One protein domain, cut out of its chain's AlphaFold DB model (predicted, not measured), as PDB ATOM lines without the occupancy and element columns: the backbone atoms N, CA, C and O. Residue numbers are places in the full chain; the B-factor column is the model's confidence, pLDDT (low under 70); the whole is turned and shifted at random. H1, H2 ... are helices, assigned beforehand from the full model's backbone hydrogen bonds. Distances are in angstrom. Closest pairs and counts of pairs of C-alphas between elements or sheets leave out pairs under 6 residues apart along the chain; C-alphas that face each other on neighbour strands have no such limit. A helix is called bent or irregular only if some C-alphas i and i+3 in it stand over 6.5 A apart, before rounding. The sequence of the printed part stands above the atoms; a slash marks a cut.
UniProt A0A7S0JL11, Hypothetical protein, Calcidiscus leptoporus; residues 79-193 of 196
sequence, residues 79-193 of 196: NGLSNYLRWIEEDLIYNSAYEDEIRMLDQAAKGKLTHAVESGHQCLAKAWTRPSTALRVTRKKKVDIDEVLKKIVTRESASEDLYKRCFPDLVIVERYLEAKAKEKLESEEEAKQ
ATOM      1  N   ASN A  79     129.295 173.443 193.975       82.00
ATOM      2  CA  ASN A  79     129.224 171.994 193.754       82.00
ATOM      3  C   ASN A  79     128.837 171.621 192.313       82.00
ATOM      4  O   ASN A  79     128.839 170.434 191.975       82.00
ATOM      5  N   GLY A  80     128.474 172.606 191.485       85.19
ATOM      6  CA  GLY A  80     128.024 172.391 190.111       85.19
ATOM      7  C   GLY A  80     126.721 171.595 190.005       85.19
ATOM      8  O   GLY A  80     126.508 170.917 189.000       85.19
ATOM      9  N   LEU A  81     125.861 171.630 191.029       89.88
ATOM     10  CA  LEU A  81     124.580 170.918 191.011       89.88
ATOM     11  C   LEU A  81     123.660 171.453 189.901       89.88
ATOM     12  O   LEU A  81     122.966 170.672 189.268       89.88
ATOM     13  N   SER A  82     123.677 172.754 189.620       88.56
ATOM     14  CA  SER A  82     122.910 173.377 188.532       88.56
ATOM     15  C   SER A  82     123.283 172.808 187.162       88.56
ATOM     16  O   SER A  82     122.408 172.370 186.419       88.56
ATOM     17  N   ASN A  83     124.583 172.735 186.862       88.69
ATOM     18  CA  ASN A  83     125.088 172.136 185.628       88.69
ATOM     19  C   ASN A  83     124.790 170.637 185.565       88.69
ATOM     20  O   ASN A  83     124.468 170.126 184.499       88.69
ATOM     21  N   TYR A  84     124.876 169.943 186.702       91.44
ATOM     22  CA  TYR A  84     124.557 168.524 186.784       91.44
ATOM     23  C   TYR A  84     123.078 168.244 186.485       91.44
ATOM     24  O   TYR A  84     122.771 167.362 185.691       91.44
ATOM     25  N   LEU A  85     122.163 169.027 187.062       92.50
ATOM     26  CA  LEU A  85     120.728 168.923 186.785       92.50
ATOM     27  C   LEU A  85     120.416 169.209 185.320       92.50
ATOM     28  O   LEU A  85     119.689 168.441 184.698       92.50
ATOM     29  N   ARG A  86     121.020 170.266 184.764       90.88
ATOM     30  CA  ARG A  86     120.865 170.610 183.351       90.88
ATOM     31  C   ARG A  86     121.354 169.485 182.443       90.88
ATOM     32  O   ARG A  86     120.679 169.152 181.484       90.88
ATOM     33  N   TRP A  87     122.495 168.876 182.766       91.88
ATOM     34  CA  TRP A  87     122.994 167.718 182.031       91.88
ATOM     35  C   TRP A  87     122.000 166.551 182.066       91.88
ATOM     36  O   TRP A  87     121.687 166.012 181.015       91.88
ATOM     37  N   ILE A  88     121.439 166.190 183.227       90.50
ATOM     38  CA  ILE A  88     120.416 165.127 183.290       90.50
ATOM     39  C   ILE A  88     119.202 165.494 182.429       90.50
ATOM     40  O   ILE A  88     118.665 164.661 181.702       90.50
ATOM     41  N   GLU A  89     118.751 166.737 182.519       90.94
ATOM     42  CA  GLU A  89     117.573 167.203 181.806       90.94
ATOM     43  C   GLU A  89     117.774 167.185 180.279       90.94
ATOM     44  O   GLU A  89     116.989 166.569 179.558       90.94
ATOM     45  N   GLU A  90     118.858 167.786 179.792       89.75
ATOM     46  CA  GLU A  90     119.164 167.906 178.365       89.75
ATOM     47  C   GLU A  90     119.651 166.581 177.763       89.75
ATOM     48  O   GLU A  90     119.129 166.147 176.737       89.75
ATOM     49  N   ASP A  91     120.616 165.911 178.401       87.44
ATOM     50  CA  ASP A  91     121.284 164.740 177.823       87.44
ATOM     51  C   ASP A  91     120.556 163.425 178.102       87.44
ATOM     52  O   ASP A  91     120.749 162.490 177.332       87.44
ATOM     53  N   LEU A  92     119.756 163.308 179.170       85.62
ATOM     54  CA  LEU A  92     119.087 162.044 179.519       85.62
ATOM     55  C   LEU A  92     117.569 162.110 179.331       85.62
ATOM     56  O   LEU A  92     116.983 161.190 178.769       85.62
ATOM     57  N   ILE A  93     116.911 163.172 179.805       86.06
ATOM     58  CA  ILE A  93     115.438 163.240 179.817       86.06
ATOM     59  C   ILE A  93     114.869 163.685 178.465       86.06
ATOM     60  O   ILE A  93     113.837 163.149 178.047       86.06
ATOM     61  N   TYR A  94     115.492 164.678 177.824       85.50
ATOM     62  CA  TYR A  94     115.017 165.264 176.563       85.50
ATOM     63  C   TYR A  94     115.797 164.810 175.328       85.50
ATOM     64  O   TYR A  94     115.389 165.104 174.203       85.50
ATOM     65  N   ASN A  95     116.905 164.091 175.501       84.25
ATOM     66  CA  ASN A  95     117.626 163.526 174.374       84.25
ATOM     67  C   ASN A  95     116.892 162.293 173.839       84.25
ATOM     68  O   ASN A  95     116.903 161.241 174.473       84.25
ATOM     69  N   SER A  96     116.323 162.411 172.637       73.12
ATOM     70  CA  SER A  96     115.563 161.340 171.976       73.12
ATOM     71  C   SER A  96     116.271 159.978 171.936       73.12
ATOM     72  O   SER A  96     115.610 158.956 172.078       73.12
ATOM     73  N   ALA A  97     117.603 159.944 171.799       80.31
ATOM     74  CA  ALA A  97     118.349 158.690 171.716       80.31
ATOM     75  C   ALA A  97     118.335 157.904 173.039       80.31
ATOM     76  O   ALA A  97     118.237 156.682 173.030       80.31
ATOM     77  N   TYR A  98     118.413 158.607 174.170       82.25
ATOM     78  CA  TYR A  98     118.464 157.992 175.498       82.25
ATOM     79  C   TYR A  98     117.100 157.972 176.190       82.25
ATOM     80  O   TYR A  98     116.867 157.141 177.062       82.25
ATOM     81  N   GLU A  99     116.176 158.845 175.787       81.44
ATOM     82  CA  GLU A  99     114.819 158.904 176.325       81.44
ATOM     83  C   GLU A  99     114.079 157.573 176.135       81.44
ATOM     84  O   GLU A  99     113.465 157.062 177.079       81.44
ATOM     85  N   ASP A 100     114.142 157.010 174.928       82.75
ATOM     86  CA  ASP A 100     113.471 155.752 174.601       82.75
ATOM     87  C   ASP A 100     114.123 154.571 175.321       82.75
ATOM     88  O   ASP A 100     113.427 153.711 175.864       82.75
ATOM     89  N   GLU A 101     115.453 154.570 175.416       84.25
ATOM     90  CA  GLU A 101     116.194 153.554 176.158       84.25
ATOM     91  C   GLU A 101     115.828 153.574 177.651       84.25
ATOM     92  O   GLU A 101     115.456 152.548 178.217       84.25
ATOM     93  N   ILE A 102     115.819 154.750 178.284       83.88
ATOM     94  CA  ILE A 102     115.465 154.909 179.702       83.88
ATOM     95  C   ILE A 102     114.025 154.453 179.974       83.88
ATOM     96  O   ILE A 102     113.763 153.834 181.007       83.88
ATOM     97  N   ARG A 103     113.088 154.721 179.055       81.94
ATOM     98  CA  ARG A 103     111.701 154.233 179.161       81.94
ATOM     99  C   ARG A 103     111.599 152.713 179.087       81.94
ATOM    100  O   ARG A 103     110.733 152.146 179.752       81.94
ATOM    101  N   MET A 104     112.445 152.070 178.284       83.44
ATOM    102  CA  MET A 104     112.485 150.612 178.149       83.44
ATOM    103  C   MET A 104     113.119 149.939 179.374       83.44
ATOM    104  O   MET A 104     112.716 148.831 179.724       83.44
ATOM    105  N   LEU A 105     114.060 150.611 180.048       82.12
ATOM    106  CA  LEU A 105     114.703 150.113 181.271       82.12
ATOM    107  C   LEU A 105     113.753 150.096 182.473       82.12
ATOM    108  O   LEU A 105     113.666 149.101 183.189       82.12
ATOM    109  N   ASP A 106     113.034 151.194 182.704       80.25
ATOM    110  CA  ASP A 106     111.962 151.254 183.696       80.25
ATOM    111  C   ASP A 106     110.899 152.250 183.220       80.25
ATOM    112  O   ASP A 106     111.149 153.438 183.012       80.25
ATOM    113  N   GLN A 107     109.668 151.762 183.072       77.81
ATOM    114  CA  GLN A 107     108.536 152.531 182.556       77.81
ATOM    115  C   GLN A 107     108.232 153.773 183.419       77.81
ATOM    116  O   GLN A 107     107.707 154.771 182.923       77.81
ATOM    117  N   ALA A 108     108.606 153.738 184.706       85.50
ATOM    118  CA  ALA A 108     108.515 154.855 185.640       85.50
ATOM    119  C   ALA A 108     109.845 155.615 185.829       85.50
ATOM    120  O   ALA A 108     109.860 156.626 186.538       85.50
ATOM    121  N   ALA A 109     110.953 155.183 185.214       83.38
ATOM    122  CA  ALA A 109     112.278 155.786 185.386       83.38
ATOM    123  C   ALA A 109     112.300 157.251 184.980       83.38
ATOM    124  O   ALA A 109     112.778 158.086 185.746       83.38
ATOM    125  N   LYS A 110     111.728 157.571 183.810       83.50
ATOM    126  CA  LYS A 110     111.664 158.953 183.324       83.50
ATOM    127  C   LYS A 110     110.967 159.849 184.347       83.50
ATOM    128  O   LYS A 110     111.524 160.861 184.747       83.50
ATOM    129  N   GLY A 111     109.799 159.434 184.844       86.94
ATOM    130  CA  GLY A 111     109.052 160.191 185.853       86.94
ATOM    131  C   GLY A 111     109.820 160.364 187.167       86.94
ATOM    132  O   GLY A 111     109.863 161.465 187.714       86.94
ATOM    133  N   LYS A 112     110.482 159.305 187.656       89.81
ATOM    134  CA  LYS A 112     111.327 159.364 188.862       89.81
ATOM    135  C   LYS A 112     112.499 160.331 188.682       89.81
ATOM    136  O   LYS A 112     112.779 161.112 189.591       89.81
ATOM    137  N   LEU A 113     113.161 160.291 187.526       89.56
ATOM    138  CA  LEU A 113     114.311 161.135 187.214       89.56
ATOM    139  C   LEU A 113     113.893 162.600 187.039       89.56
ATOM    140  O   LEU A 113     114.496 163.470 187.659       89.56
ATOM    141  N   THR A 114     112.809 162.871 186.307       90.62
ATOM    142  CA  THR A 114     112.232 164.220 186.177       90.62
ATOM    143  C   THR A 114     111.864 164.797 187.543       90.62
ATOM    144  O   THR A 114     112.270 165.909 187.870       90.62
ATOM    145  N   HIS A 115     111.185 164.024 188.397       93.25
ATOM    146  CA  HIS A 115     110.849 164.469 189.751       93.25
ATOM    147  C   HIS A 115     112.104 164.715 190.612       93.25
ATOM    148  O   HIS A 115     112.155 165.655 191.411       93.25
ATOM    149  N   ALA A 116     113.143 163.886 190.470       93.00
ATOM    150  CA  ALA A 116     114.411 164.077 191.170       93.00
ATOM    151  C   ALA A 116     115.123 165.368 190.728       93.00
ATOM    152  O   ALA A 116     115.623 166.102 191.589       93.00
ATOM    153  N   VAL A 117     115.107 165.669 189.424       93.31
ATOM    154  CA  VAL A 117     115.662 166.897 188.838       93.31
ATOM    155  C   VAL A 117     114.902 168.129 189.325       93.31
ATOM    156  O   VAL A 117     115.509 169.060 189.856       93.31
ATOM    157  N   GLU A 118     113.574 168.108 189.263       93.88
ATOM    158  CA  GLU A 118     112.728 169.215 189.716       93.88
ATOM    159  C   GLU A 118     112.913 169.489 191.219       93.88
ATOM    160  O   GLU A 118     113.114 170.628 191.654       93.88
ATOM    161  N   SER A 119     112.974 168.427 192.027       94.31
ATOM    162  CA  SER A 119     113.325 168.512 193.446       94.31
ATOM    163  C   SER A 119     114.734 169.085 193.670       94.31
ATOM    164  O   SER A 119     114.974 169.790 194.654       94.31
ATOM    165  N   GLY A 120     115.677 168.811 192.764       92.81
ATOM    166  CA  GLY A 120     117.012 169.405 192.739       92.81
ATOM    167  C   GLY A 120     116.987 170.915 192.491       92.81
ATOM    168  O   GLY A 120     117.607 171.663 193.251       92.81
ATOM    169  N   HIS A 121     116.214 171.385 191.509       91.25
ATOM    170  CA  HIS A 121     116.045 172.818 191.238       91.25
ATOM    171  C   HIS A 121     115.413 173.557 192.419       91.25
ATOM    172  O   HIS A 121     115.902 174.611 192.835       91.25
ATOM    173  N   GLN A 122     114.382 172.974 193.034       91.94
ATOM    174  CA  GLN A 122     113.777 173.529 194.247       91.94
ATOM    175  C   GLN A 122     114.775 173.581 195.412       91.94
ATOM    176  O   GLN A 122     114.785 174.541 196.187       91.94
ATOM    177  N   CYS A 123     115.623 172.558 195.545       90.44
ATOM    178  CA  CYS A 123     116.680 172.522 196.549       90.44
ATOM    179  C   CYS A 123     117.703 173.641 196.323       90.44
ATOM    180  O   CYS A 123     118.072 174.306 197.286       90.44
ATOM    181  N   LEU A 124     118.131 173.885 195.080       88.38
ATOM    182  CA  LEU A 124     119.040 174.984 194.744       88.38
ATOM    183  C   LEU A 124     118.436 176.348 195.077       88.38
ATOM    184  O   LEU A 124     119.084 177.146 195.749       88.38
ATOM    185  N   ALA A 125     117.184 176.591 194.683       85.69
ATOM    186  CA  ALA A 125     116.497 177.849 194.973       85.69
ATOM    187  C   ALA A 125     116.403 178.126 196.487       85.69
ATOM    188  O   ALA A 125     116.552 179.264 196.929       85.69
ATOM    189  N   LYS A 126     116.197 177.080 197.301       88.25
ATOM    190  CA  LYS A 126     116.095 177.193 198.765       88.25
ATOM    191  C   LYS A 126     117.448 177.209 199.472       88.25
ATOM    192  O   LYS A 126     117.571 177.868 200.502       88.25
ATOM    193  N   ALA A 127     118.458 176.507 198.962       85.19
ATOM    194  CA  ALA A 127     119.762 176.364 199.612       85.19
ATOM    195  C   ALA A 127     120.434 177.722 199.852       85.19
ATOM    196  O   ALA A 127     120.976 177.962 200.929       85.19
ATOM    197  N   TRP A 128     120.308 178.639 198.893       75.19
ATOM    198  CA  TRP A 128     120.906 179.975 198.967       75.19
ATOM    199  C   TRP A 128     120.180 180.947 199.897       75.19
ATOM    200  O   TRP A 128     120.706 182.011 200.193       75.19
ATOM    201  N   THR A 129     119.022 180.572 200.449       82.56
ATOM    202  CA  THR A 129     118.420 181.330 201.562       82.56
ATOM    203  C   THR A 129     119.213 181.175 202.865       82.56
ATOM    204  O   THR A 129     119.078 181.994 203.773       82.56
ATOM    205  N   ARG A 130     120.035 180.117 202.979       81.06
ATOM    206  CA  ARG A 130     120.904 179.827 204.132       81.06
ATOM    207  C   ARG A 130     122.299 179.389 203.662       81.06
ATOM    208  O   ARG A 130     122.619 178.192 203.714       81.06
ATOM    209  N   PRO A 131     123.144 180.346 203.252       74.38
ATOM    210  CA  PRO A 131     124.403 180.088 202.548       74.38
ATOM    211  C   PRO A 131     125.377 179.177 203.305       74.38
ATOM    212  O   PRO A 131     125.969 178.274 202.715       74.38
ATOM    213  N   SER A 132     125.447 179.299 204.635       79.56
ATOM    214  CA  SER A 132     126.293 178.451 205.493       79.56
ATOM    215  C   SER A 132     125.994 176.950 205.380       79.56
ATOM    216  O   SER A 132     126.869 176.116 205.608       79.56
ATOM    217  N   THR A 133     124.765 176.584 205.009       84.25
ATOM    218  CA  THR A 133     124.342 175.186 204.844       84.25
ATOM    219  C   THR A 133     124.253 174.742 203.386       84.25
ATOM    220  O   THR A 133     124.167 173.538 203.128       84.25
ATOM    221  N   ALA A 134     124.316 175.677 202.434       83.50
ATOM    222  CA  ALA A 134     124.056 175.429 201.020       83.50
ATOM    223  C   ALA A 134     124.980 174.353 200.434       83.50
ATOM    224  O   ALA A 134     124.509 173.410 199.799       83.50
ATOM    225  N   LEU A 135     126.280 174.422 200.739       85.12
ATOM    226  CA  LEU A 135     127.291 173.440 200.324       85.12
ATOM    227  C   LEU A 135     126.936 172.005 200.739       85.12
ATOM    228  O   LEU A 135     127.015 171.077 199.936       85.12
ATOM    229  N   ARG A 136     126.521 171.811 201.995       88.56
ATOM    230  CA  ARG A 136     126.187 170.480 202.520       88.56
ATOM    231  C   ARG A 136     124.902 169.945 201.896       88.56
ATOM    232  O   ARG A 136     124.831 168.772 201.541       88.56
ATOM    233  N   VAL A 137     123.890 170.803 201.790       90.00
ATOM    234  CA  VAL A 137     122.556 170.439 201.300       90.00
ATOM    235  C   VAL A 137     122.603 170.092 199.809       90.00
ATOM    236  O   VAL A 137     122.095 169.046 199.415       90.00
ATOM    237  N   THR A 138     123.274 170.908 198.996       90.31
ATOM    238  CA  THR A 138     123.427 170.666 197.550       90.31
ATOM    239  C   THR A 138     124.268 169.425 197.262       90.31
ATOM    240  O   THR A 138     123.891 168.620 196.414       90.31
ATOM    241  N   ARG A 139     125.354 169.198 198.015       91.69
ATOM    242  CA  ARG A 139     126.155 167.970 197.896       91.69
ATOM    243  C   ARG A 139     125.334 166.727 198.221       91.69
ATOM    244  O   ARG A 139     125.386 165.763 197.468       91.69
ATOM    245  N   LYS A 140     124.565 166.755 199.314       93.88
ATOM    246  CA  LYS A 140     123.673 165.646 199.669       93.88
ATOM    247  C   LYS A 140     122.653 165.396 198.558       93.88
ATOM    248  O   LYS A 140     122.503 164.264 198.124       93.88
ATOM    249  N   LYS A 141     122.028 166.457 198.040       93.94
ATOM    250  CA  LYS A 141     121.037 166.334 196.971       93.94
ATOM    251  C   LYS A 141     121.619 165.728 195.693       93.94
ATOM    252  O   LYS A 141     120.941 164.932 195.056       93.94
ATOM    253  N   LYS A 142     122.865 166.064 195.343       93.69
ATOM    254  CA  LYS A 142     123.579 165.427 194.227       93.69
ATOM    255  C   LYS A 142     123.702 163.914 194.433       93.69
ATOM    256  O   LYS A 142     123.338 163.162 193.542       93.69
ATOM    257  N   VAL A 143     124.140 163.483 195.618       94.00
ATOM    258  CA  VAL A 143     124.259 162.052 195.960       94.00
ATOM    259  C   VAL A 143     122.904 161.348 195.886       94.00
ATOM    260  O   VAL A 143     122.814 160.277 195.294       94.00
ATOM    261  N   ASP A 144     121.841 161.966 196.408       94.06
ATOM    262  CA  ASP A 144     120.490 161.396 196.348       94.06
ATOM    263  C   ASP A 144     120.032 161.175 194.887       94.06
ATOM    264  O   ASP A 144     119.367 160.187 194.581       94.06
ATOM    265  N   ILE A 145     120.387 162.087 193.972       93.75
ATOM    266  CA  ILE A 145     120.078 161.964 192.537       93.75
ATOM    267  C   ILE A 145     120.945 160.880 191.883       93.75
ATOM    268  O   ILE A 145     120.417 160.070 191.121       93.75
ATOM    269  N   ASP A 146     122.236 160.801 192.221       92.88
ATOM    270  CA  ASP A 146     123.135 159.741 191.739       92.88
ATOM    271  C   ASP A 146     122.631 158.347 192.133       92.88
ATOM    272  O   ASP A 146     122.718 157.406 191.348       92.88
ATOM    273  N   GLU A 147     122.080 158.191 193.339       93.12
ATOM    274  CA  GLU A 147     121.488 156.928 193.786       93.12
ATOM    275  C   GLU A 147     120.247 156.542 192.977       93.12
ATOM    276  O   GLU A 147     120.037 155.359 192.703       93.12
ATOM    277  N   VAL A 148     119.420 157.517 192.590       92.00
ATOM    278  CA  VAL A 148     118.283 157.274 191.689       92.00
ATOM    279  C   VAL A 148     118.791 156.851 190.314       92.00
ATOM    280  O   VAL A 148     118.315 155.852 189.779       92.00
ATOM    281  N   LEU A 149     119.796 157.549 189.779       90.38
ATOM    282  CA  LEU A 149     120.373 157.242 188.472       90.38
ATOM    283  C   LEU A 149     120.983 155.833 188.438       90.38
ATOM    284  O   LEU A 149     120.709 155.074 187.514       90.38
ATOM    285  N   LYS A 150     121.727 155.436 189.480       91.12
ATOM    286  CA  LYS A 150     122.333 154.094 189.609       91.12
ATOM    287  C   LYS A 150     121.316 152.960 189.721       91.12
ATOM    288  O   LYS A 150     121.638 151.825 189.393       91.12
ATOM    289  N   LYS A 151     120.110 153.239 190.220       90.12
ATOM    290  CA  LYS A 151     119.025 152.245 190.281       90.12
ATOM    291  C   LYS A 151     118.367 152.021 188.923       90.12
ATOM    292  O   LYS A 151     117.828 150.946 188.699       90.12
ATOM    293  N   ILE A 152     118.378 153.037 188.063       88.19
ATOM    294  CA  ILE A 152     117.775 152.988 186.727       88.19
ATOM    295  C   ILE A 152     118.777 152.410 185.722       88.19
ATOM    296  O   ILE A 152     118.449 151.498 184.969       88.19
ATOM    297  N   VAL A 153     120.000 152.939 185.724       88.38
ATOM    298  CA  VAL A 153     121.052 152.610 184.761       88.38
ATOM    299  C   VAL A 153     122.057 151.684 185.440       88.38
ATOM    300  O   VAL A 153     122.884 152.132 186.235       88.38
ATOM    301  N   THR A 154     121.996 150.389 185.129       87.00
ATOM    302  CA  THR A 154     122.992 149.402 185.570       87.00
ATOM    303  C   THR A 154     123.788 148.885 184.374       87.00
ATOM    304  O   THR A 154     123.323 148.958 183.238       87.00
ATOM    305  N   ARG A 155     124.994 148.351 184.618       84.81
ATOM    306  CA  ARG A 155     125.859 147.789 183.560       84.81
ATOM    307  C   ARG A 155     125.206 146.610 182.827       84.81
ATOM    308  O   ARG A 155     125.568 146.319 181.697       84.81
ATOM    309  N   GLU A 156     124.276 145.923 183.486       83.75
ATOM    310  CA  GLU A 156     123.596 144.743 182.950       83.75
ATOM    311  C   GLU A 156     122.371 145.100 182.107       83.75
ATOM    312  O   GLU A 156     122.042 144.368 181.176       83.75
ATOM    313  N   SER A 157     121.678 146.195 182.441       83.81
ATOM    314  CA  SER A 157     120.427 146.570 181.782       83.81
ATOM    315  C   SER A 157     120.617 147.619 180.690       83.81
ATOM    316  O   SER A 157     119.971 147.522 179.649       83.81
ATOM    317  N   ALA A 158     121.484 148.609 180.910       87.69
ATOM    318  CA  ALA A 158     121.673 149.733 180.001       87.69
ATOM    319  C   ALA A 158     122.651 149.416 178.862       87.69
ATOM    320  O   ALA A 158     123.547 148.581 178.992       87.69
ATOM    321  N   SER A 159     122.517 150.146 177.755       87.44
ATOM    322  CA  SER A 159     123.493 150.150 176.674       87.44
ATOM    323  C   SER A 159     124.857 150.614 177.179       87.44
ATOM    324  O   SER A 159     124.981 151.422 178.107       87.44
ATOM    325  N   GLU A 160     125.913 150.112 176.538       87.44
ATOM    326  CA  GLU A 160     127.283 150.467 176.901       87.44
ATOM    327  C   GLU A 160     127.524 151.982 176.773       87.44
ATOM    328  O   GLU A 160     128.255 152.568 177.572       87.44
ATOM    329  N   ASP A 161     126.869 152.628 175.806       88.19
ATOM    330  CA  ASP A 161     126.972 154.065 175.565       88.19
ATOM    331  C   ASP A 161     126.271 154.883 176.655       88.19
ATOM    332  O   ASP A 161     126.872 155.819 177.191       88.19
ATOM    333  N   LEU A 162     125.047 154.506 177.049       87.25
ATOM    334  CA  LEU A 162     124.326 155.162 178.144       87.25
ATOM    335  C   LEU A 162     125.065 154.985 179.476       87.25
ATOM    336  O   LEU A 162     125.242 155.947 180.228       87.25
ATOM    337  N   TYR A 163     125.562 153.777 179.755       89.44
ATOM    338  CA  TYR A 163     126.317 153.495 180.973       89.44
ATOM    339  C   TYR A 163     127.612 154.319 181.051       89.44
ATOM    340  O   TYR A 163     127.880 154.956 182.071       89.44
ATOM    341  N   LYS A 164     128.384 154.391 179.956       89.56
ATOM    342  CA  LYS A 164     129.589 155.239 179.862       89.56
ATOM    343  C   LYS A 164     129.281 156.719 180.025       89.56
ATOM    344  O   LYS A 164     130.079 157.438 180.625       89.56
ATOM    345  N   ARG A 165     128.157 157.184 179.475       87.88
ATOM    346  CA  ARG A 165     127.748 158.588 179.562       87.88
ATOM    347  C   ARG A 165     127.360 158.968 180.989       87.88
ATOM    348  O   ARG A 165     127.762 160.032 181.450       87.88
ATOM    349  N   CYS A 166     126.624 158.099 181.680       87.00
ATOM    350  CA  CYS A 166     126.174 158.323 183.053       87.00
ATOM    351  C   CYS A 166     127.281 158.124 184.095       87.00
ATOM    352  O   CYS A 166     127.326 158.850 185.087       87.00
ATOM    353  N   PHE A 167     128.175 157.153 183.887       90.81
ATOM    354  CA  PHE A 167     129.185 156.760 184.872       90.81
ATOM    355  C   PHE A 167     130.590 156.600 184.267       90.81
ATOM    356  O   PHE A 167     131.185 155.522 184.364       90.81
ATOM    357  N   PRO A 168     131.179 157.666 183.693       87.56
ATOM    358  CA  PRO A 168     132.502 157.588 183.071       87.56
ATOM    359  C   PRO A 168     133.587 157.153 184.066       87.56
ATOM    360  O   PRO A 168     134.443 156.334 183.733       87.56
ATOM    361  N   ASP A 169     133.514 157.634 185.311       88.06
ATOM    362  CA  ASP A 169     134.477 157.296 186.363       88.06
ATOM    363  C   ASP A 169     134.418 155.812 186.744       88.06
ATOM    364  O   ASP A 169     135.458 155.177 186.923       88.06
ATOM    365  N   LEU A 170     133.211 155.235 186.835       87.62
ATOM    366  CA  LEU A 170     133.054 153.810 187.138       87.62
ATOM    367  C   LEU A 170     133.636 152.957 186.015       87.62
ATOM    368  O   LEU A 170     134.372 152.020 186.299       87.62
ATOM    369  N   VAL A 171     133.411 153.337 184.755       89.44
ATOM    370  CA  VAL A 171     133.995 152.637 183.603       89.44
ATOM    371  C   VAL A 171     135.523 152.657 183.646       89.44
ATOM    372  O   VAL A 171     136.159 151.646 183.347       89.44
ATOM    373  N   ILE A 172     136.140 153.780 184.026       89.69
ATOM    374  CA  ILE A 172     137.603 153.867 184.163       89.69
ATOM    375  C   ILE A 172     138.095 152.928 185.267       89.69
ATOM    376  O   ILE A 172     139.057 152.187 185.059       89.69
ATOM    377  N   VAL A 173     137.432 152.934 186.427       91.06
ATOM    378  CA  VAL A 173     137.791 152.069 187.560       91.06
ATOM    379  C   VAL A 173     137.634 150.596 187.192       91.06
ATOM    380  O   VAL A 173     138.535 149.804 187.457       91.06
ATOM    381  N   GLU A 174     136.535 150.224 186.543       89.44
ATOM    382  CA  GLU A 174     136.282 148.856 186.091       89.44
ATOM    383  C   GLU A 174     137.350 148.390 185.099       89.44
ATOM    384  O   GLU A 174     137.945 147.334 185.299       89.44
ATOM    385  N   ARG A 175     137.691 149.215 184.099       88.12
ATOM    386  CA  ARG A 175     138.771 148.915 183.142       88.12
ATOM    387  C   ARG A 175     140.123 148.738 183.822       88.12
ATOM    388  O   ARG A 175     140.886 147.850 183.454       88.12
ATOM    389  N   TYR A 176     140.426 149.573 184.813       91.69
ATOM    390  CA  TYR A 176     141.658 149.459 185.586       91.69
ATOM    391  C   TYR A 176     141.704 148.156 186.401       91.69
ATOM    392  O   TYR A 176     142.729 147.476 186.427       91.69
ATOM    393  N   LEU A 177     140.593 147.776 187.038       92.06
ATOM    394  CA  LEU A 177     140.495 146.522 187.788       92.06
ATOM    395  C   LEU A 177     140.600 145.297 186.872       92.06
ATOM    396  O   LEU A 177     141.289 144.340 187.221       92.06
ATOM    397  N   GLU A 178     139.974 145.342 185.694       91.69
ATOM    398  CA  GLU A 178     140.075 144.298 184.669       91.69
ATOM    399  C   GLU A 178     141.523 144.137 184.171       91.69
ATOM    400  O   GLU A 178     142.011 143.011 184.065       91.69
ATOM    401  N   ALA A 179     142.239 145.238 183.917       90.81
ATOM    402  CA  ALA A 179     143.648 145.206 183.515       90.81
ATOM    403  C   ALA A 179     144.539 144.599 184.608       90.81
ATOM    404  O   ALA A 179     145.295 143.665 184.350       90.81
ATOM    405  N   LYS A 180     144.375 145.048 185.856       92.06
ATOM    406  CA  LYS A 180     145.142 144.535 186.997       92.06
ATOM    407  C   LYS A 180     144.882 143.049 187.266       92.06
ATOM    408  O   LYS A 180     145.777 142.327 187.702       92.06
ATOM    409  N   ALA A 181     143.656 142.580 187.034       90.94
ATOM    410  CA  ALA A 181     143.323 141.164 187.152       90.94
ATOM    411  C   ALA A 181     144.026 140.321 186.074       90.94
ATOM    412  O   ALA A 181     144.536 139.249 186.394       90.94
ATOM    413  N   LYS A 182     144.099 140.818 184.831       90.94
ATOM    414  CA  LYS A 182     144.822 140.157 183.732       90.94
ATOM    415  C   LYS A 182     146.323 140.080 183.995       90.94
ATOM    416  O   LYS A 182     146.870 138.988 183.942       90.94
ATOM    417  N   GLU A 183     146.945 141.188 184.398       90.00
ATOM    418  CA  GLU A 183     148.370 141.219 184.766       90.00
ATOM    419  C   GLU A 183     148.700 140.192 185.859       90.00
ATOM    420  O   GLU A 183     149.722 139.506 185.811       90.00
ATOM    421  N   LYS A 184     147.809 140.045 186.850       90.50
ATOM    422  CA  LYS A 184     147.983 139.055 187.914       90.50
ATOM    423  C   LYS A 184     147.926 137.622 187.375       90.50
ATOM    424  O   LYS A 184     148.784 136.821 187.737       90.50
ATOM    425  N   LEU A 185     146.957 137.310 186.514       87.62
ATOM    426  CA  LEU A 185     146.830 135.983 185.901       87.62
ATOM    427  C   LEU A 185     148.045 135.643 185.027       87.62
ATOM    428  O   LEU A 185     148.595 134.554 185.161       87.62
ATOM    429  N   GLU A 186     148.515 136.591 184.218       86.88
ATOM    430  CA  GLU A 186     149.708 136.432 183.375       86.88
ATOM    431  C   GLU A 186     150.961 136.166 184.226       86.88
ATOM    432  O   GLU A 186     151.707 135.225 183.958       86.88
ATOM    433  N   SER A 187     151.144 136.896 185.334       82.06
ATOM    434  CA  SER A 187     152.265 136.660 186.256       82.06
ATOM    435  C   SER A 187     152.219 135.285 186.948       82.06
ATOM    436  O   SER A 187     153.260 134.675 187.206       82.06
ATOM    437  N   GLU A 188     151.018 134.768 187.235       83.31
ATOM    438  CA  GLU A 188     150.820 133.440 187.827       83.31
ATOM    439  C   GLU A 188     151.050 132.313 186.805       83.31
ATOM    440  O   GLU A 188     151.517 131.233 187.176       83.31
ATOM    441  N   GLU A 189     150.751 132.543 185.525       79.81
ATOM    442  CA  GLU A 189     151.047 131.610 184.433       79.81
ATOM    443  C   GLU A 189     152.545 131.572 184.100       79.81
ATOM    444  O   GLU A 189     153.117 130.484 183.987       79.81
ATOM    445  N   GLU A 190     153.219 132.723 184.053       79.31
ATOM    446  CA  GLU A 190     154.676 132.803 183.877       79.31
ATOM    447  C   GLU A 190     155.441 132.137 185.032       79.31
ATOM    448  O   GLU A 190     156.455 131.467 184.814       79.31
ATOM    449  N   ALA A 191     154.944 132.268 186.267       76.19
ATOM    450  CA  ALA A 191     155.512 131.595 187.432       76.19
ATOM    451  C   ALA A 191     155.365 130.063 187.367       76.19
ATOM    452  O   ALA A 191     156.223 129.347 187.880       76.19
ATOM    453  N   LYS A 192     154.309 129.551 186.720       74.12
ATOM    454  CA  LYS A 192     154.102 128.108 186.504       74.12
ATOM    455  C   LYS A 192     154.926 127.550 185.340       74.12
ATOM    456  O   LYS A 192     155.194 126.353 185.323       74.12
ATOM    457  N   GLN A 193     155.313 128.385 184.374       68.88
ATOM    458  CA  GLN A 193     156.037 127.961 183.170       68.88
ATOM    459  C   GLN A 193     157.564 127.947 183.304       68.88
ATOM    460  O   GLN A 193     158.216 127.390 182.427       68.88
TER     461      GLN A 193
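Overview. This is residues 79 to 193 of the 196 residues of the protein "Hypothetical protein" of Calcidiscus leptoporus (UniProt A0A7S0JL11). Three helices, H1, H3 and H4, stand side by side in a small body, H3 and H4 as a helical hairpin with H1 packed along it, and H2 crosses one end of the three. The short H5 sits at the base of a long straight arm, H6, whose residues 173 to 193 stick out from the body and make the length of the whole. The printed part has 115 residues, with six named helices in the order H1 to H6 and no named strand; the class is all helix. The whole is loose, with a radius of gyration of the C-alphas of 18.7 A, and spans 67 by 38 by 17 A.

Arrangement. H1, residues 81 to 93, and H2, residues 96 to 105, touch only at the corner by their link, about perpendicular at 84 degrees, with the C-alphas of Ile 93 and Glu 99 closest at 5.6 A. H3, residues 109 to 127, touches H2 with residues 109 to 110 alone; the closest C-alphas are those of Arg 103 and Lys 110, 6.3 A apart. H3 also touches H1 at a shallow tilt of 20 degrees, opposite ways, with the C-alphas of Leu 85 and Val 117 closest at 5.8 A. H4, residues 131 to 152, forms a hairpin with H3: they touch at a shallow tilt of 4 degrees, with the C-alphas of Ala 127 and Ala 134 closest at 4.6 A. H4 only just touches H1, with 3 pairs of C-alphas within 8 A, the closest those of Leu 81 and Lys 142 at 6.4 A. H1, H3 and H4 are an up and down bundle, each running against the one before it. H5, residues 160 to 166, is near H1, and is close to but not clearly touching H2, with the C-alphas of Tyr 98 and Leu 162 closest at 7.0 A. H6, residues 168 to 193, is close to but not clearly touching H5, with the C-alphas of Lys 164 and Val 171 closest at 6.3 A, and is apart from H1, H2, H3 and H4. Each O i to N i+4 pair is within hydrogen-bond range in H1, H3, H5 and H6, against 4 of 6 in H2 and 16 of 18 in H4.

Along the chain. H1 begins at C-alpha 81 (124.580, 170.918, 191.011) and measures 16.4 A; H2 measures 14.6 A. H3 measures 26.1 A and H4 32.1 A; H4 is irregular, its C-alphas 132 and 135 being 7.3 A apart. H5 measures 10.0 A. H6 measures 37.8 A and ends at C-alpha 193 (156.037, 127.961, 183.170).

Size, cuts and confidence. The C-alphas farthest apart are those of Thr 129 and Gln 193, at 67.8 A. Without residues 173 to 193 the body spans 40 by 28 by 18 A. The printed part has no cut and no long link; that from H4 to H5 is short, the others are tight. The mean pLDDT of the printed part is 87.2, and residue 193 alone is under 70.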